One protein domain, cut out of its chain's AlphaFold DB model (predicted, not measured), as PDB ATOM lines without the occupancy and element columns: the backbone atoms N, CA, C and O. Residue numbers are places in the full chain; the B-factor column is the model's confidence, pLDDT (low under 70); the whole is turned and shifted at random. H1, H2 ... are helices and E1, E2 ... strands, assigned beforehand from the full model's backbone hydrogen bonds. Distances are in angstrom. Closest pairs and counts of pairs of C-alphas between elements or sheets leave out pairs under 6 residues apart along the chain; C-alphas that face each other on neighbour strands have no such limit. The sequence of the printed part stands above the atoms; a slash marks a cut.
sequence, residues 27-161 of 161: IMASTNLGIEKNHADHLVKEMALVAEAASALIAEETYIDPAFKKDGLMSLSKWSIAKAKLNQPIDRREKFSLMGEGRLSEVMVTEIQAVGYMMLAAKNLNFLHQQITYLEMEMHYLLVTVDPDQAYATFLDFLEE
ATOM      1  N   ILE A  27      35.452  -0.891  -0.616       96.94
ATOM      2  CA  ILE A  27      35.269   0.258   0.284       96.94
ATOM      3  C   ILE A  27      36.464   1.210   0.170       96.94
ATOM      4  O   ILE A  27      36.283   2.422  -0.001       96.94
ATOM      5  N   MET A  28      37.686   0.670   0.196       97.81
ATOM      6  CA  MET A  28      38.918   1.448   0.050       97.81
ATOM      7  C   MET A  28      38.980   2.159  -1.306       97.81
ATOM      8  O   MET A  28      39.196   3.371  -1.356       97.81
ATOM      9  N   ALA A  29      38.717   1.439  -2.402       97.38
ATOM     10  CA  ALA A  29      38.712   1.994  -3.753       97.38
ATOM     11  C   ALA A  29      37.691   3.130  -3.886       97.38
ATOM     12  O   ALA A  29      37.997   4.209  -4.399       97.38
ATOM     13  N   SER A  30      36.481   2.914  -3.369       96.81
ATOM     14  CA  SER A  30      35.421   3.921  -3.394       96.81
ATOM     15  C   SER A  30      35.812   5.177  -2.617       96.81
ATOM     16  O   SER A  30      35.598   6.295  -3.094       96.81
ATOM     17  N   THR A  31      36.441   4.996  -1.455       96.19
ATOM     18  CA  THR A  31      36.952   6.091  -0.623       96.19
ATOM     19  C   THR A  31      38.043   6.882  -1.345       96.19
ATOM     20  O   THR A  31      37.949   8.108  -1.435       96.19
ATOM     21  N   ASN A  32      39.032   6.203  -1.935       96.31
ATOM     22  CA  ASN A  32      40.141   6.837  -2.657       96.31
ATOM     23  C   ASN A  32      39.670   7.647  -3.873       96.31
ATOM     24  O   ASN A  32      40.226   8.705  -4.177       96.31
ATOM     25  N   LEU A  33      38.617   7.180  -4.546       95.50
ATOM     26  CA  LEU A  33      38.007   7.860  -5.689       95.50
ATOM     27  C   LEU A  33      37.016   8.967  -5.291       95.50
ATOM     28  O   LEU A  33      36.489   9.654  -6.170       95.50
ATOM     29  N   GLY A  34      36.747   9.157  -3.995       95.06
ATOM     30  CA  GLY A  34      35.788  10.147  -3.506       95.06
ATOM     31  C   GLY A  34      34.344   9.850  -3.919       95.06
ATOM     32  O   GLY A  34      33.557  10.779  -4.123       95.06
ATOM     33  N   ILE A  35      33.994   8.572  -4.084       94.38
ATOM     34  CA  ILE A  35      32.616   8.148  -4.342       94.38
ATOM     35  C   ILE A  35      31.763   8.468  -3.108       94.38
ATOM     36  O   ILE A  35      32.194   8.305  -1.968       94.38
ATOM     37  N   GLU A  36      30.542   8.961  -3.333       94.31
ATOM     38  CA  GLU A  36      29.611   9.277  -2.247       94.31
ATOM     39  C   GLU A  36      29.379   8.026  -1.383       94.31
ATOM     40  O   GLU A  36      29.076   6.961  -1.921       94.31
ATOM     41  N   LYS A  37      29.475   8.158  -0.051       92.69
ATOM     42  CA  LYS A  37      29.402   7.024   0.891       92.69
ATOM     43  C   LYS A  37      28.238   6.080   0.599       92.69
ATOM     44  O   LYS A  37      28.438   4.886   0.457       92.69
ATOM     45  N   ASN A  38      27.031   6.617   0.423       93.50
ATOM     46  CA  ASN A  38      25.864   5.775   0.168       93.50
ATOM     47  C   ASN A  38      26.010   4.977  -1.142       93.50
ATOM     48  O   ASN A  38      25.592   3.829  -1.200       93.50
ATOM     49  N   HIS A  39      26.645   5.528  -2.183       94.56
ATOM     50  CA  HIS A  39      26.876   4.793  -3.434       94.56
ATOM     51  C   HIS A  39      27.875   3.655  -3.229       94.56
ATOM     52  O   HIS A  39      27.667   2.581  -3.786       94.56
ATOM     53  N   ALA A  40      28.920   3.883  -2.428       94.38
ATOM     54  CA  ALA A  40      29.880   2.853  -2.041       94.38
ATOM     55  C   ALA A  40      29.200   1.739  -1.229       94.38
ATOM     56  O   ALA A  40      29.330   0.569  -1.573       94.38
ATOM     57  N   ASP A  41      28.387   2.100  -0.231       93.56
ATOM     58  CA  ASP A  41      27.604   1.153   0.567       93.56
ATOM     59  C   ASP A  41      26.706   0.281  -0.335       93.56
ATOM     60  O   ASP A  41      26.643  -0.940  -0.171       93.56
ATOM     61  N   HIS A  42      26.022   0.890  -1.317       94.69
ATOM     62  CA  HIS A  42      25.169   0.157  -2.269       94.69
ATOM     63  C   HIS A  42      25.988  -0.738  -3.189       94.69
ATOM     64  O   HIS A  42      25.541  -1.843  -3.480       94.69
ATOM     65  N   LEU A  43      27.178  -0.305  -3.607       95.81
ATOM     66  CA  LEU A  43      28.089  -1.116  -4.411       95.81
ATOM     67  C   LEU A  43      28.551  -2.365  -3.658       95.81
ATOM     68  O   LEU A  43      28.472  -3.457  -4.213       95.81
ATOM     69  N   VAL A  44      28.962  -2.218  -2.398       94.56
ATOM     70  CA  VAL A  44      29.367  -3.332  -1.523       94.56
ATOM     71  C   VAL A  44      28.214  -4.323  -1.348       94.56
ATOM     72  O   VAL A  44      28.387  -5.524  -1.551       94.56
ATOM     73  N   LYS A  45      27.010  -3.818  -1.049       92.69
ATOM     74  CA  LYS A  45      25.809  -4.653  -0.913       92.69
ATOM     75  C   LYS A  45      25.474  -5.397  -2.205       92.69
ATOM     76  O   LYS A  45      25.221  -6.596  -2.174       92.69
ATOM     77  N   GLU A  46      25.436  -4.697  -3.335       93.94
ATOM     78  CA  GLU A  46      25.113  -5.315  -4.623       93.94
ATOM     79  C   GLU A  46      26.166  -6.355  -5.009       93.94
ATOM     80  O   GLU A  46      25.818  -7.417  -5.508       93.94
ATOM     81  N   MET A  47      27.443  -6.092  -4.738       94.19
ATOM     82  CA  MET A  47      28.521  -7.035  -5.021       94.19
ATOM     83  C   MET A  47      28.367  -8.346  -4.253       94.19
ATOM     84  O   MET A  47      28.508  -9.408  -4.855       94.19
ATOM     85  N   ALA A  48      28.001  -8.283  -2.973       91.19
ATOM     86  CA  ALA A  48      27.656  -9.468  -2.194       91.19
ATOM     87  C   ALA A  48      26.479 -10.247  -2.810       91.19
ATOM     88  O   ALA A  48      26.582 -11.450  -3.034       91.19
ATOM     89  N   LEU A  49      25.388  -9.561  -3.171       89.56
ATOM     90  CA  LEU A  49      24.222 -10.196  -3.804       89.56
ATOM     91  C   LEU A  49      24.563 -10.837  -5.155       89.56
ATOM     92  O   LEU A  49      24.063 -11.910  -5.496       89.56
ATOM     93  N   VAL A  50      25.411 -10.179  -5.944       91.25
ATOM     94  CA  VAL A  50      25.863 -10.700  -7.233       91.25
ATOM     95  C   VAL A  50      26.753 -11.926  -7.037       91.25
ATOM     96  O   VAL A  50      26.610 -12.874  -7.805       91.25
ATOM     97  N   ALA A  51      27.623 -11.950  -6.029       89.75
ATOM     98  CA  ALA A  51      28.452 -13.119  -5.732       89.75
ATOM     99  C   ALA A  51      27.621 -14.350  -5.349       89.75
ATOM    100  O   ALA A  51      27.958 -15.467  -5.732       89.75
ATOM    101  N   GLU A  52      26.487 -14.150  -4.676       87.44
ATOM    102  CA  GLU A  52      25.540 -15.230  -4.384       87.44
ATOM    103  C   GLU A  52      24.759 -15.700  -5.622       87.44
ATOM    104  O   GLU A  52      24.411 -16.877  -5.737       87.44
ATOM    105  N   ALA A  53      24.443 -14.784  -6.542       87.44
ATOM    106  CA  ALA A  53      23.554 -15.053  -7.671       87.44
ATOM    107  C   ALA A  53      24.276 -15.481  -8.960       87.44
ATOM    108  O   ALA A  53      23.691 -16.186  -9.788       87.44
ATOM    109  N   ALA A  54      25.516 -15.037  -9.168       87.69
ATOM    110  CA  ALA A  54      26.288 -15.248 -10.387       87.69
ATOM    111  C   ALA A  54      27.494 -16.165 -10.138       87.69
ATOM    112  O   ALA A  54      28.236 -16.020  -9.171       87.69
ATOM    113  N   SER A  55      27.731 -17.099 -11.062       90.81
ATOM    114  CA  SER A  55      28.893 -17.992 -11.000       90.81
ATOM    115  C   SER A  55      30.208 -17.250 -11.251       90.81
ATOM    116  O   SER A  55      30.226 -16.321 -12.059       90.81
ATOM    117  N   ALA A  56      31.312 -17.762 -10.704       90.25
ATOM    118  CA  ALA A  56      32.665 -17.249 -10.937       90.25
ATOM    119  C   ALA A  56      33.007 -17.064 -12.431       90.25
ATOM    120  O   ALA A  56      33.575 -16.046 -12.813       90.25
ATOM    121  N   LEU A  57      32.558 -17.984 -13.296       92.25
ATOM    122  CA  LEU A  57      32.742 -17.875 -14.748       92.25
ATOM    123  C   LEU A  57      32.118 -16.594 -15.333       92.25
ATOM    124  O   LEU A  57      32.725 -15.939 -16.169       92.25
ATOM    125  N   ILE A  58      30.925 -16.204 -14.871       92.31
ATOM    126  CA  ILE A  58      30.250 -14.978 -15.332       92.31
ATOM    127  C   ILE A  58      31.041 -13.742 -14.890       92.31
ATOM    128  O   ILE A  58      31.111 -12.760 -15.633       92.31
ATOM    129  N   ALA A  59      31.633 -13.776 -13.695       89.56
ATOM    130  CA  ALA A  59      32.479 -12.693 -13.210       89.56
ATOM    131  C   ALA A  59      33.742 -12.550 -14.076       89.56
ATOM    132  O   ALA A  59      34.034 -11.454 -14.551       89.56
ATOM    133  N   GLU A  60      34.433 -13.654 -14.371       91.12
ATOM    134  CA  GLU A  60      35.601 -13.652 -15.264       91.12
ATOM    135  C   GLU A  60      35.256 -13.140 -16.666       91.12
ATOM    136  O   GLU A  60      35.915 -12.240 -17.187       91.12
ATOM    137  N   GLU A  61      34.183 -13.661 -17.267       90.94
ATOM    138  CA  GLU A  61      33.714 -13.220 -18.584       90.94
ATOM    139  C   GLU A  61      33.375 -11.725 -18.590       90.94
ATOM    140  O   GLU A  61      33.697 -11.019 -19.547       90.94
ATOM    141  N   THR A  62      32.782 -11.221 -17.504       87.62
ATOM    142  CA  THR A  62      32.459  -9.797 -17.344       87.62
ATOM    143  C   THR A  62      33.709  -8.917 -17.354       87.62
ATOM    144  O   THR A  62      33.694  -7.850 -17.970       87.62
ATOM    145  N   TYR A  63      34.792  -9.354 -16.709       86.19
ATOM    146  CA  TYR A  63      36.063  -8.626 -16.717       86.19
ATOM    147  C   TYR A  63      36.706  -8.604 -18.114       86.19
ATOM    148  O   TYR A  63      37.213  -7.570 -18.564       86.19
ATOM    149  N   ILE A  64      36.656  -9.736 -18.821       86.44
ATOM    150  CA  ILE A  64      37.323  -9.918 -20.116       86.44
ATOM    151  C   ILE A  64      36.546  -9.244 -21.264       86.44
ATOM    152  O   ILE A  64      37.164  -8.815 -22.241       86.44
ATOM    153  N   ASP A  65      35.215  -9.125 -21.174       83.94
ATOM    154  CA  ASP A  65      34.362  -8.622 -22.259       83.94
ATOM    155  C   ASP A  65      34.585  -7.120 -22.571       83.94
ATOM    156  O   ASP A  65      34.159  -6.233 -21.818       83.94
ATOM    157  N   PRO A  66      35.141  -6.769 -23.750       72.25
ATOM    158  CA  PRO A  66      35.331  -5.378 -24.154       72.25
ATOM    159  C   PRO A  66      34.015  -4.629 -24.398       72.25
ATOM    160  O   PRO A  66      33.998  -3.396 -24.399       72.25
ATOM    161  N   ALA A  67      32.909  -5.333 -24.666       71.25
ATOM    162  CA  ALA A  67      31.601  -4.717 -24.869       71.25
ATOM    163  C   ALA A  67      31.031  -4.148 -23.567       71.25
ATOM    164  O   ALA A  67      30.295  -3.160 -23.607       71.25
ATOM    165  N   PHE A  68      31.439  -4.696 -22.420       68.69
ATOM    166  CA  PHE A  68      31.145  -4.130 -21.109       68.69
ATOM    167  C   PHE A  68      31.745  -2.725 -20.940       68.69
ATOM    168  O   PHE A  68      31.240  -1.914 -20.165       68.69
ATOM    169  N   LYS A  69      32.783  -2.406 -21.725       65.06
ATOM    170  CA  LYS A  69      33.550  -1.160 -21.647       65.06
ATOM    171  C   LYS A  69      33.046  -0.045 -22.580       65.06
ATOM    172  O   LYS A  69      33.823   0.786 -23.048       65.06
ATOM    173  N   LYS A  70      31.754  -0.031 -22.932       69.88
ATOM    174  CA  LYS A  70      31.172   0.968 -23.852       69.88
ATOM    175  C   LYS A  70      29.896   1.581 -23.294       69.88
ATOM    176  O   LYS A  70      29.021   0.870 -22.817       69.88
ATOM    177  N   ASP A  71      29.768   2.899 -23.455       67.12
ATOM    178  CA  ASP A  71      28.607   3.669 -23.005       67.12
ATOM    179  C   ASP A  71      27.818   4.304 -24.157       67.12
ATOM    180  O   ASP A  71      28.366   4.654 -25.204       67.12
ATOM    181  N   GLY A  72      26.516   4.504 -23.925       71.69
ATOM    182  CA  GLY A  72      25.615   5.248 -24.806       71.69
ATOM    183  C   GLY A  72      24.717   6.223 -24.035       71.69
ATOM    184  O   GLY A  72      24.662   6.205 -22.809       71.69
ATOM    185  N   LEU A  73      23.955   7.062 -24.748       76.25
ATOM    186  CA  LEU A  73      23.040   8.065 -24.162       76.25
ATOM    187  C   LEU A  73      22.041   7.488 -23.137       76.25
ATOM    188  O   LEU A  73      21.667   8.174 -22.189       76.25
ATOM    189  N   MET A  74      21.631   6.226 -23.300       82.88
ATOM    190  CA  MET A  74      20.768   5.531 -22.337       82.88
ATOM    191  C   MET A  74      21.425   5.317 -20.964       82.88
ATOM    192  O   MET A  74      20.704   5.260 -19.972       82.88
ATOM    193  N   SER A  75      22.754   5.205 -20.878       81.69
ATOM    194  CA  SER A  75      23.460   5.011 -19.604       81.69
ATOM    195  C   SER A  75      23.307   6.237 -18.698       81.69
ATOM    196  O   SER A  75      22.995   6.107 -17.519       81.69
ATOM    197  N   LEU A  76      23.414   7.445 -19.269       85.19
ATOM    198  CA  LEU A  76      23.283   8.706 -18.529       85.19
ATOM    199  C   LEU A  76      21.885   8.896 -17.923       85.19
ATOM    200  O   LEU A  76      21.758   9.382 -16.795       85.19
ATOM    201  N   SER A  77      20.828   8.513 -18.648       86.44
ATOM    202  CA  SER A  77      19.459   8.635 -18.134       86.44
ATOM    203  C   SER A  77      19.189   7.627 -17.017       86.44
ATOM    204  O   SER A  77      18.630   7.996 -15.984       86.44
ATOM    205  N   LYS A  78      19.651   6.380 -17.182       88.31
ATOM    206  CA  LYS A  78      19.560   5.341 -16.151       88.31
ATOM    207  C   LYS A  78      20.317   5.731 -14.887       88.31
ATOM    208  O   LYS A  78      19.739   5.647 -13.808       88.31
ATOM    209  N   TRP A  79      21.546   6.228 -15.025       90.88
ATOM    210  CA  TRP A  79      22.337   6.725 -13.900       90.88
ATOM    211  C   TRP A  79      21.616   7.843 -13.149       90.88
ATOM    212  O   TRP A  79      21.496   7.793 -11.930       90.88
ATOM    213  N   SER A  80      21.060   8.823 -13.868       87.75
ATOM    214  CA  SER A  80      20.352   9.951 -13.242       87.75
ATOM    215  C   SER A  80      19.170   9.491 -12.377       87.75
ATOM    216  O   SER A  80      18.926  10.053 -11.310       87.75
ATOM    217  N   ILE A  81      18.455   8.447 -12.812       89.75
ATOM    218  CA  ILE A  81      17.347   7.839 -12.058       89.75
ATOM    219  C   ILE A  81      17.875   6.996 -10.889       89.75
ATOM    220  O   ILE A  81      17.340   7.073  -9.783       89.75
ATOM    221  N   ALA A  82      18.915   6.192 -11.124       90.50
ATOM    222  CA  ALA A  82      19.509   5.320 -10.117       90.50
ATOM    223  C   ALA A  82      20.128   6.120  -8.965       90.50
ATOM    224  O   ALA A  82      19.867   5.807  -7.804       90.50
ATOM    225  N   LYS A  83      20.844   7.213  -9.265       91.31
ATOM    226  CA  LYS A  83      21.514   8.069  -8.276       91.31
ATOM    227  C   LYS A  83      20.574   8.536  -7.163       91.31
ATOM    228  O   LYS A  83      20.955   8.539  -5.999       91.31
ATOM    229  N   ALA A  84      19.327   8.882  -7.488       88.50
ATOM    230  CA  ALA A  84      18.349   9.296  -6.479       88.50
ATOM    231  C   ALA A  84      18.064   8.199  -5.436       88.50
ATOM    232  O   ALA A  84      17.851   8.511  -4.265       88.50
ATOM    233  N   LYS A  85      18.080   6.925  -5.850       87.62
ATOM    234  CA  LYS A  85      17.934   5.773  -4.949       87.62
ATOM    235  C   LYS A  85      19.215   5.522  -4.161       87.62
ATOM    236  O   LYS A  85      19.144   5.331  -2.955       87.62
ATOM    237  N   LEU A  86      20.369   5.592  -4.826       92.62
ATOM    238  CA  LEU A  86      21.674   5.369  -4.193       92.62
ATOM    239  C   LEU A  86      22.022   6.441  -3.156       92.62
ATOM    240  O   LEU A  86      22.810   6.188  -2.258       92.62
ATOM    241  N   ASN A  87      21.421   7.628  -3.239       92.69
ATOM    242  CA  ASN A  87      21.570   8.660  -2.216       92.69
ATOM    243  C   ASN A  87      20.888   8.301  -0.888       92.69
ATOM    244  O   ASN A  87      21.137   8.976   0.110       92.69
ATOM    245  N   GLN A  88      20.021   7.287  -0.853       89.38
ATOM    246  CA  GLN A  88      19.407   6.826   0.388       89.38
ATOM    247  C   GLN A  88      20.381   5.916   1.143       89.38
ATOM    248  O   GLN A  88      21.014   5.064   0.515       89.38
ATOM    249  N   PRO A  89      20.510   6.074   2.472       87.38
ATOM    250  CA  PRO A  89      21.356   5.198   3.267       87.38
ATOM    251  C   PRO A  89      20.816   3.766   3.242       87.38
ATOM    252  O   PRO A  89      19.604   3.549   3.173       87.38
ATOM    253  N   ILE A  90      21.720   2.796   3.338       86.31
ATOM    254  CA  ILE A  90      21.358   1.392   3.547       86.31
ATOM    255  C   ILE A  90      20.964   1.194   5.008       86.31
ATOM    256  O   ILE A  90      21.606   1.739   5.908       86.31
ATOM    257  N   ASP A  91      19.908   0.415   5.253       84.06
ATOM    258  CA  ASP A  91      19.527   0.035   6.614       84.06
ATOM    259  C   ASP A  91      20.658  -0.796   7.242       84.06
ATOM    260  O   ASP A  91      21.126  -1.772   6.657       84.06
ATOM    261  N   ARG A  92      21.086  -0.444   8.461       79.69
ATOM    262  CA  ARG A  92      22.096  -1.209   9.207       79.69
ATOM    263  C   ARG A  92      21.758  -2.700   9.287       79.69
ATOM    264  O   ARG A  92      22.662  -3.521   9.210       79.69
ATOM    265  N   ARG A  93      20.480  -3.079   9.396       79.50
ATOM    266  CA  ARG A  93      20.076  -4.499   9.404       79.50
ATOM    267  C   ARG A  93      20.433  -5.207   8.103       79.50
ATOM    268  O   ARG A  93      20.818  -6.368   8.145       79.50
ATOM    269  N   GLU A  94      20.325  -4.509   6.977       78.06
ATOM    270  CA  GLU A  94      20.735  -5.040   5.680       78.06
ATOM    271  C   GLU A  94      22.262  -5.161   5.596       78.06
ATOM    272  O   GLU A  94      22.750  -6.168   5.094       78.06
ATOM    273  N   LYS A  95      23.021  -4.209   6.162       76.25
ATOM    274  CA  LYS A  95      24.489  -4.321   6.258       76.25
ATOM    275  C   LYS A  95      24.914  -5.544   7.071       76.25
ATOM    276  O   LYS A  95      25.698  -6.349   6.592       76.25
ATOM    277  N   PHE A  96      24.345  -5.741   8.260       70.69
ATOM    278  CA  PHE A  96      24.651  -6.916   9.084       70.69
ATOM    279  C   PHE A  96      24.153  -8.227   8.468       70.69
ATOM    280  O   PHE A  96      24.754  -9.272   8.703       70.69
ATOM    281  N   SER A  97      23.081  -8.200   7.665       73.19
ATOM    282  CA  SER A  97      22.633  -9.401   6.951       73.19
ATOM    283  C   SER A  97      23.641  -9.903   5.918       73.19
ATOM    284  O   SER A  97      23.623 -11.097   5.643       73.19
ATOM    285  N   LEU A  98      24.569  -9.056   5.443       69.81
ATOM    286  CA  LEU A  98      25.693  -9.492   4.604       69.81
ATOM    287  C   LEU A  98      26.540 -10.573   5.311       69.81
ATOM    288  O   LEU A  98      27.018 -11.490   4.658       69.81
ATOM    289  N   MET A  99      26.638 -10.531   6.646       63.72
ATOM    290  CA  MET A  99      27.339 -11.533   7.471       63.72
ATOM    291  C   MET A  99      26.451 -12.721   7.879       63.72
ATOM    292  O   MET A  99      26.931 -13.787   8.264       63.72
ATOM    293  N   GLY A 100      25.131 -12.515   7.894       52.78
ATOM    294  CA  GLY A 100      24.188 -13.299   8.694       52.78
ATOM    295  C   GLY A 100      23.866 -14.701   8.176       52.78
ATOM    296  O   GLY A 100      23.273 -15.485   8.916       52.78
ATOM    297  N   GLU A 101      24.252 -15.036   6.944       51.72
ATOM    298  CA  GLU A 101      23.997 -16.358   6.356       51.72
ATOM    299  C   GLU A 101      25.253 -17.228   6.193       51.72
ATOM    300  O   GLU A 101      25.152 -18.314   5.627       51.72
ATOM    301  N   GLY A 102      26.425 -16.798   6.686       51.88
ATOM    302  CA  GLY A 102      27.669 -17.590   6.671       51.88
ATOM    303  C   GLY A 102      28.197 -17.966   5.280       51.88
ATOM    304  O   GLY A 102      29.148 -18.729   5.177       51.88
ATOM    305  N   ARG A 103      27.577 -17.461   4.205       60.25
ATOM    306  CA  ARG A 103      27.927 -17.832   2.830       60.25
ATOM    307  C   ARG A 103      29.103 -17.035   2.290       60.25
ATOM    308  O   ARG A 103      29.926 -17.626   1.611       60.25
ATOM    309  N   LEU A 104      29.202 -15.736   2.581       70.81
ATOM    310  CA  LEU A 104      30.273 -14.900   2.019       70.81
ATOM    311  C   LEU A 104      31.652 -15.246   2.591       70.81
ATOM    312  O   LEU A 104      32.591 -15.348   1.813       70.81
ATOM    313  N   SER A 105      31.746 -15.551   3.888       71.88
ATOM    314  CA  SER A 105      32.979 -15.992   4.566       71.88
ATOM    315  C   SER A 105      33.526 -17.349   4.087       71.88
ATOM    316  O   SER A 105      34.555 -17.816   4.563       71.88
ATOM    317  N   GLU A 106      32.797 -18.055   3.218       79.75
ATOM    318  CA  GLU A 106      33.248 -19.301   2.580       79.75
ATOM    319  C   GLU A 106      33.525 -19.113   1.078       79.75
ATOM    320  O   GLU A 106      34.002 -20.034   0.405       79.75
ATOM    321  N   VAL A 107      33.209 -17.935   0.528       88.00
ATOM    322  CA  VAL A 107      33.400 -17.629  -0.887       88.00
ATOM    323  C   VAL A 107      34.837 -17.182  -1.091       88.00
ATOM    324  O   VAL A 107      35.254 -16.105  -0.683       88.00
ATOM    325  N   MET A 108      35.582 -18.030  -1.789       92.81
ATOM    326  CA  MET A 108      36.944 -17.752  -2.214       92.81
ATOM    327  C   MET A 108      36.933 -17.390  -3.697       92.81
ATOM    328  O   MET A 108      36.368 -18.132  -4.507       92.81
ATOM    329  N   VAL A 109      37.558 -16.274  -4.065       93.75
ATOM    330  CA  VAL A 109      37.578 -15.777  -5.450       93.75
ATOM    331  C   VAL A 109      38.980 -15.390  -5.885       93.75
ATOM    332  O   VAL A 109      39.802 -14.995  -5.067       93.75
ATOM    333  N   THR A 110      39.262 -15.479  -7.182       95.44
ATOM    334  CA  THR A 110      40.494 -14.906  -7.740       95.44
ATOM    335  C   THR A 110      40.407 -13.384  -7.834       95.44
ATOM    336  O   THR A 110      39.315 -12.813  -7.867       95.44
ATOM    337  N   GLU A 111      41.548 -12.707  -7.962       94.75
ATOM    338  CA  GLU A 111      41.600 -11.258  -8.208       94.75
ATOM    339  C   GLU A 111      40.778 -10.842  -9.448       94.75
ATOM    340  O   GLU A 111      40.062  -9.839  -9.434       94.75
ATOM    341  N   ILE A 112      40.820 -11.647 -10.517       94.12
ATOM    342  CA  ILE A 112      40.031 -11.423 -11.739       94.12
ATOM    343  C   ILE A 112      38.530 -11.533 -11.453       94.12
ATOM    344  O   ILE A 112      37.749 -10.670 -11.865       94.12
ATOM    345  N   GLN A 113      38.117 -12.581 -10.737       95.62
ATOM    346  CA  GLN A 113      36.720 -12.783 -10.352       95.62
ATOM    347  C   GLN A 113      36.231 -11.643  -9.455       95.62
ATOM    348  O   GLN A 113      35.143 -11.116  -9.678       95.62
ATOM    349  N   ALA A 114      37.047 -11.208  -8.494       95.75
ATOM    350  CA  ALA A 114      36.754 -10.089  -7.608       95.75
ATOM    351  C   ALA A 114      36.462  -8.798  -8.394       95.75
ATOM    352  O   ALA A 114      35.427  -8.156  -8.184       95.75
ATOM    353  N   VAL A 115      37.316  -8.443  -9.361       95.38
ATOM    354  CA  VAL A 115      37.078  -7.281 -10.236       95.38
ATOM    355  C   VAL A 115      35.827  -7.483 -11.095       95.38
ATOM    356  O   VAL A 115      35.013  -6.566 -11.220       95.38
ATOM    357  N   GLY A 116      35.623  -8.684 -11.636       94.81
ATOM    358  CA  GLY A 116      34.439  -9.034 -12.419       94.81
ATOM    359  C   GLY A 116      33.124  -8.854 -11.656       94.81
ATOM    360  O   GLY A 116      32.182  -8.241 -12.166       94.81
ATOM    361  N   TYR A 117      33.071  -9.321 -10.407       96.06
ATOM    362  CA  TYR A 117      31.922  -9.152  -9.520       96.06
ATOM    363  C   TYR A 117      31.646  -7.677  -9.209       96.06
ATOM    364  O   TYR A 117      30.497  -7.239  -9.301       96.06
ATOM    365  N   MET A 118      32.689  -6.888  -8.931       96.75
ATOM    366  CA  MET A 118      32.562  -5.443  -8.717       96.75
ATOM    367  C   MET A 118      32.003  -4.739  -9.962       96.75
ATOM    368  O   MET A 118      31.071  -3.939  -9.860       96.75
ATOM    369  N   MET A 119      32.513  -5.073 -11.152       95.06
ATOM    370  CA  MET A 119      32.035  -4.503 -12.415       95.06
ATOM    371  C   MET A 119      30.563  -4.841 -12.673       95.06
ATOM    372  O   MET A 119      29.789  -3.970 -13.087       95.06
ATOM    373  N   LEU A 120      30.158  -6.087 -12.407       94.44
ATOM    374  CA  LEU A 120      28.773  -6.534 -12.549       94.44
ATOM    375  C   LEU A 120      27.843  -5.795 -11.578       94.44
ATOM    376  O   LEU A 120      26.807  -5.274 -12.001       94.44
ATOM    377  N   ALA A 121      28.249  -5.656 -10.316       95.50
ATOM    378  CA  ALA A 121      27.516  -4.896  -9.311       95.50
ATOM    379  C   ALA A 121      27.363  -3.418  -9.700       95.50
ATOM    380  O   ALA A 121      26.252  -2.883  -9.737       95.50
ATOM    381  N   ALA A 122      28.455  -2.762 -10.097       94.81
ATOM    382  CA  ALA A 122      28.429  -1.368 -10.525       94.81
ATOM    383  C   ALA A 122      27.494  -1.158 -11.730       94.81
ATOM    384  O   ALA A 122      26.744  -0.178 -11.791       94.81
ATOM    385  N   LYS A 123      27.462  -2.110 -12.668       92.31
ATOM    386  CA  LYS A 123      26.532  -2.075 -13.801       92.31
ATOM    387  C   LYS A 123      25.076  -2.257 -13.378       92.31
ATOM    388  O   LYS A 123      24.225  -1.528 -13.892       92.31
ATOM    389  N   ASN A 124      24.772  -3.167 -12.453       92.75
ATOM    390  CA  ASN A 124      23.412  -3.343 -11.925       92.75
ATOM    391  C   ASN A 124      22.894  -2.061 -11.258       92.75
ATOM    392  O   ASN A 124      21.739  -1.667 -11.448       92.75
ATOM    393  N   LEU A 125      23.784  -1.341 -10.573       94.00
ATOM    394  CA  LEU A 125      23.506  -0.035  -9.973       94.00
ATOM    395  C   LEU A 125      23.515   1.125 -10.985       94.00
ATOM    396  O   LEU A 125      23.217   2.262 -10.625       94.00
ATOM    397  N   ASN A 126      23.754   0.840 -12.267       93.50
ATOM    398  CA  ASN A 126      23.806   1.794 -13.375       93.50
ATOM    399  C   ASN A 126      24.899   2.866 -13.234       93.50
ATOM    400  O   ASN A 126      24.701   3.985 -13.713       93.50
ATOM    401  N   PHE A 127      26.039   2.542 -12.613       92.19
ATOM    402  CA  PHE A 127      27.218   3.409 -12.672       92.19
ATOM    403  C   PHE A 127      27.603   3.675 -14.130       92.19
ATOM    404  O   PHE A 127      27.449   2.817 -15.004       92.19
ATOM    405  N   LEU A 128      28.116   4.876 -14.395       90.75
ATOM    406  CA  LEU A 128      28.624   5.217 -15.721       90.75
ATOM    407  C   LEU A 128      29.890   4.418 -16.014       90.75
ATOM    408  O   LEU A 128      30.703   4.195 -15.116       90.75
ATOM    409  N   HIS A 129      30.122   4.074 -17.280       88.69
ATOM    410  CA  HIS A 129      31.294   3.299 -17.674       88.69
ATOM    411  C   HIS A 129      32.600   3.948 -17.198       88.69
ATOM    412  O   HIS A 129      33.470   3.262 -16.682       88.69
ATOM    413  N   GLN A 130      32.717   5.278 -17.285       88.00
ATOM    414  CA  GLN A 130      33.903   5.993 -16.796       88.00
ATOM    415  C   GLN A 130      34.151   5.773 -15.296       88.00
ATOM    416  O   GLN A 130      35.301   5.647 -14.888       88.00
ATOM    417  N   GLN A 131      33.094   5.696 -14.481       90.56
ATOM    418  CA  GLN A 131      33.220   5.418 -13.047       90.56
ATOM    419  C   GLN A 131      33.652   3.970 -12.808       90.56
ATOM    420  O   GLN A 131      34.522   3.736 -11.977       90.56
ATOM    421  N   ILE A 132      33.095   3.023 -13.572       92.50
ATOM    422  CA  ILE A 132      33.480   1.605 -13.512       92.50
ATOM    423  C   ILE A 132      34.954   1.436 -13.894       92.50
ATOM    424  O   ILE A 132      35.673   0.733 -13.201       92.50
ATOM    425  N   THR A 133      35.433   2.125 -14.932       90.12
ATOM    426  CA  THR A 133      36.847   2.078 -15.337       90.12
ATOM    427  C   THR A 133      37.772   2.611 -14.244       90.12
ATOM    428  O   THR A 133      38.824   2.031 -13.997       90.12
ATOM    429  N   TYR A 134      37.406   3.704 -13.567       91.94
ATOM    430  CA  TYR A 134      38.217   4.201 -12.451       91.94
ATOM    431  C   TYR A 134      38.192   3.255 -11.251       91.94
ATOM    432  O   TYR A 134      39.241   3.033 -10.655       91.94
ATOM    433  N   LEU A 135      37.035   2.660 -10.944       94.31
ATOM    434  CA  LEU A 135      36.912   1.615  -9.929       94.31
ATOM    435  C   LEU A 135      37.774   0.391 -10.266       94.31
ATOM    436  O   LEU A 135      38.516  -0.059  -9.408       94.31
ATOM    437  N   GLU A 136      37.729  -0.105 -11.508       93.31
ATOM    438  CA  GLU A 136      38.556  -1.220 -12.000       93.31
ATOM    439  C   GLU A 136      40.044  -0.933 -11.774       93.31
ATOM    440  O   GLU A 136      40.757  -1.747 -11.191       93.31
ATOM    441  N   MET A 137      40.508   0.249 -12.190       92.38
ATOM    442  CA  MET A 137      41.913   0.636 -12.063       92.38
ATOM    443  C   MET A 137      42.366   0.784 -10.608       92.38
ATOM    444  O   MET A 137      43.479   0.378 -10.279       92.38
ATOM    445  N   GLU A 138      41.539   1.393  -9.757       95.12
ATOM    446  CA  GLU A 138      41.867   1.592  -8.343       95.12
ATOM    447  C   GLU A 138      41.846   0.266  -7.584       95.12
ATOM    448  O   GLU A 138      42.760  -0.022  -6.820       95.12
ATOM    449  N   MET A 139      40.843  -0.572  -7.842       94.69
ATOM    450  CA  MET A 139      40.723  -1.888  -7.228       94.69
ATOM    451  C   MET A 139      41.935  -2.760  -7.597       94.69
ATOM    452  O   MET A 139      42.595  -3.289  -6.708       94.69
ATOM    453  N   HIS A 140      42.322  -2.805  -8.879       93.88
ATOM    454  CA  HIS A 140      43.541  -3.500  -9.315       93.88
ATOM    455  C   HIS A 140      44.789  -2.950  -8.607       93.88
ATOM    456  O   HIS A 140      45.590  -3.716  -8.078       93.88
ATOM    457  N   TYR A 141      44.950  -1.628  -8.521       93.88
ATOM    458  CA  TYR A 141      46.080  -1.045  -7.795       93.88
ATOM    459  C   TYR A 141      46.126  -1.486  -6.321       93.88
ATOM    460  O   TYR A 141      47.198  -1.831  -5.818       93.88
ATOM    461  N   LEU A 142      44.983  -1.500  -5.632       95.62
ATOM    462  CA  LEU A 142      44.909  -1.885  -4.224       95.62
ATOM    463  C   LEU A 142      45.207  -3.371  -4.016       95.62
ATOM    464  O   LEU A 142      46.006  -3.680  -3.141       95.62
ATOM    465  N   LEU A 143      44.678  -4.260  -4.860       94.56
ATOM    466  CA  LEU A 143      44.978  -5.698  -4.796       94.56
ATOM    467  C   LEU A 143      46.480  -6.002  -4.870       94.56
ATOM    468  O   LEU A 143      46.960  -6.947  -4.257       94.56
ATOM    469  N   VAL A 144      47.235  -5.188  -5.612       92.19
ATOM    470  CA  VAL A 144      48.685  -5.372  -5.773       92.19
ATOM    471  C   VAL A 144      49.485  -4.749  -4.623       92.19
ATOM    472  O   VAL A 144      50.611  -5.169  -4.356       92.19
ATOM    473  N   THR A 145      48.964  -3.704  -3.976       92.31
ATOM    474  CA  THR A 145      49.769  -2.832  -3.098       92.31
ATOM    475  C   THR A 145      49.364  -2.840  -1.633       92.31
ATOM    476  O   THR A 145      50.146  -2.378  -0.799       92.31
ATOM    477  N   VAL A 146      48.174  -3.338  -1.314       94.62
ATOM    478  CA  VAL A 146      47.608  -3.339   0.034       94.62
ATOM    479  C   VAL A 146      47.497  -4.769   0.547       94.62
ATOM    480  O   VAL A 146      47.160  -5.688  -0.190       94.62
ATOM    481  N   ASP A 147      47.809  -4.935   1.830       94.31
ATOM    482  CA  ASP A 147      47.715  -6.215   2.528       94.31
ATOM    483  C   ASP A 147      46.237  -6.639   2.681       94.31
ATOM    484  O   ASP A 147      45.428  -5.810   3.121       94.31
ATOM    485  N   PRO A 148      45.860  -7.890   2.348       93.50
ATOM    486  CA  PRO A 148      44.499  -8.394   2.546       93.50
ATOM    487  C   PRO A 148      43.964  -8.205   3.972       93.50
ATOM    488  O   PRO A 148      42.804  -7.824   4.131       93.50
ATOM    489  N   ASP A 149      44.809  -8.326   5.004       94.75
ATOM    490  CA  ASP A 149      44.396  -8.110   6.401       94.75
ATOM    491  C   ASP A 149      43.900  -6.670   6.632       94.75
ATOM    492  O   ASP A 149      42.986  -6.417   7.423       94.75
ATOM    493  N   GLN A 150      44.482  -5.696   5.921       96.75
ATOM    494  CA  GLN A 150      44.058  -4.298   5.988       96.75
ATOM    495  C   GLN A 150      42.712  -4.082   5.284       96.75
ATOM    496  O   GLN A 150      41.881  -3.296   5.758       96.75
ATOM    497  N   ALA A 151      42.484  -4.769   4.166       95.81
ATOM    498  CA  ALA A 151      41.204  -4.735   3.473       95.81
ATOM    499  C   ALA A 151      40.107  -5.356   4.347       95.81
ATOM    500  O   ALA A 151      39.067  -4.733   4.562       95.81
ATOM    501  N   TYR A 152      40.381  -6.511   4.950       94.31
ATOM    502  CA  TYR A 152      39.470  -7.160   5.884       94.31
ATOM    503  C   TYR A 152      39.122  -6.264   7.082       94.31
ATOM    504  O   TYR A 152      37.949  -6.076   7.397       94.31
ATOM    505  N   ALA A 153      40.114  -5.616   7.702       95.38
ATOM    506  CA  ALA A 153      39.862  -4.656   8.777       95.38
ATOM    507  C   ALA A 153      38.953  -3.496   8.327       95.38
ATOM    508  O   ALA A 153      38.035  -3.112   9.048       95.38
ATOM    509  N   THR A 154      39.149  -2.990   7.105       95.69
ATOM    510  CA  THR A 154      38.289  -1.942   6.526       95.69
ATOM    511  C   THR A 154      36.845  -2.419   6.358       95.69
ATOM    512  O   THR A 154      35.902  -1.653   6.569       95.69
ATOM    513  N   PHE A 155      36.651  -3.685   5.984       93.44
ATOM    514  CA  PHE A 155      35.324  -4.283   5.908       93.44
ATOM    515  C   PHE A 155      34.663  -4.397   7.287       93.44
ATOM    516  O   PHE A 155      33.493  -4.041   7.429       93.44
ATOM    517  N   LEU A 156      35.407  -4.819   8.315       90.88
ATOM    518  CA  LEU A 156      34.887  -4.879   9.683       90.88
ATOM    519  C   LEU A 156      34.449  -3.498  10.187       90.88
ATOM    520  O   LEU A 156      33.330  -3.365  10.682       90.88
ATOM    521  N   ASP A 157      35.267  -2.464   9.979       91.56
ATOM    522  CA  ASP A 157      34.925  -1.086  10.351       91.56
ATOM    523  C   ASP A 157      33.623  -0.624   9.665       91.56
ATOM    524  O   ASP A 157      32.749  -0.029  10.298       91.56
ATOM    525  N   PHE A 158      33.437  -0.960   8.383       89.94
ATOM    526  CA  PHE A 158      32.210  -0.649   7.641       89.94
ATOM    527  C   PHE A 158      30.945  -1.267   8.260       89.94
ATOM    528  O   PHE A 158      29.866  -0.668   8.174       89.94
ATOM    529  N   LEU A 159      31.053  -2.450   8.869       86.31
ATOM    530  CA  LEU A 159      29.927  -3.104   9.535       86.31
ATOM    531  C   LEU A 159      29.572  -2.434  10.868       86.31
ATOM    532  O   LEU A 159      28.411  -2.474  11.276       86.31
ATOM    533  N   GLU A 160      30.540  -1.820  11.550       83.81
ATOM    534  CA  GLU A 160      30.330  -1.161  12.844       83.81
ATOM    535  C   GLU A 160      29.683   0.241  12.724       83.81
ATOM    536  O   GLU A 160      29.024   0.718  13.663       83.81
ATOM    537  N   GLU A 161      29.817   0.888  11.559       73.81
ATOM    538  CA  GLU A 161      29.289   2.229  11.231       73.81
ATOM    539  C   GLU A 161      27.770   2.342  10.991       73.81
ATOM    540  O   GLU A 161      27.233   3.453  11.229       73.81
TER     541      GLU A 161
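AT A GLANCE: This is residues 27 to 161 of the 161 residues of an uncharacterized protein of Brevibacillus panacihumi W25 (UniProt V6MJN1). Two long helices, H2 and H7, cross in the middle of a rounded body of helices; H8 folds back beside H7, H3 crosses H7, and the short H1 packs on H2, H8 and H9. Between H3 and H7 the chain goes round the edge of the body through H4, H5, H6 and E1, and H5 packs on H2 by its residues 83 to 86. The printed part has 135 residues, with nine named helices and one named strand in the order H1, H2, H3, H4, H5, H6, E1, H7, H8, H9, and its class is mostly helix. It is compact, with a radius of gyration of the C-alphas of 14.4 A and spans of 39 by 31 by 28 A.

HOW THE PARTS SIT: H1, residues 27 to 32, and H2, residues 37 to 53, form a helical hairpin: they touch at a steep tilt of 39 degrees, opposite ways, and their closest C-alphas, those of Ser 30 and Ala 40, are 5.8 A apart. H2 touches H1 with residues 37 to 44 alone. H2 touches H7, residues 111 to 124, at a steep tilt of 68 degrees, only just short of about perpendicular, with the C-alphas of Met 47 and Ala 121 closest at 4.9 A. H3, residues 56 to 64, touches H7 about perpendicular at 81 degrees, with the C-alphas of Ala 59 and Gly 116 closest at 4.2 A. H7 and H8, residues 129 to 145, form a helical hairpin at a shallow tilt of 26 degrees, opposite ways, with the C-alphas of Met 119 and Ile 132 closest at 6.4 A. H8 touches H1 with residues 135 to 142 alone, about perpendicular at 76 degrees; the C-alphas of Ala 29 and Glu 138 are closest at 5.6 A. H9, residues 148 to 160, touches H1 with residues 151 to 155 alone, about perpendicular at 80 degrees; the C-alphas of Ile 27 and Phe 155 are closest at 7.2 A. Residues 83 to 86 of H5, residues 73 to 86, touch H2 about perpendicular at 76 degrees, with the C-alphas of His 39 and Leu 86 closest at 5.3 A. H4, residues 66 to 69, is close to H8 but not clearly touching, with the C-alphas of Lys 69 and His 129 closest at 6.4 A. H6, residues 92 to 97, is close to H9 but not clearly touching, with the C-alphas of Lys 95 and Leu 159 closest at 6.5 A. The packing is mostly crossed: of seven pairs of helices that touch, one is at a shallow tilt. E1, residues 108 to 110, pairs with no named strand. Every O i to N i+4 pair is within hydrogen-bond range in H1, H2, H3, H6, H7, H8 and H9; H5 has 7 of 10, and H4 is too short for such a pair.

IN THESE COORDINATES: H1 begins at C-alpha 27, (35.269, 0.258, 0.284), and spans 8.7 A. H2 spans 24.4 A, H3 12.6 A, H4 5.2 A, H5 20.2 A and H6 8.5 A. E1 spans 7.2 A, and H7, which begins at C-alpha 111, (41.600, -11.258, -8.208), spans 20.2 A. H8 spans 24.3 A, and H9 spans 19.0 A and ends at C-alpha 160, (30.330, -1.161, 12.844).

THE WHOLE: The two C-alphas farthest apart, those of Leu 73 and Asp 149, are 40.6 A apart. The printed part has no cut. No link is long: H6 to E1, with 10 residues between them, is short, and the others are tight. The mean pLDDT of the printed part is 88.0, and residues 68 to 71 and 98 to 103 are under 70.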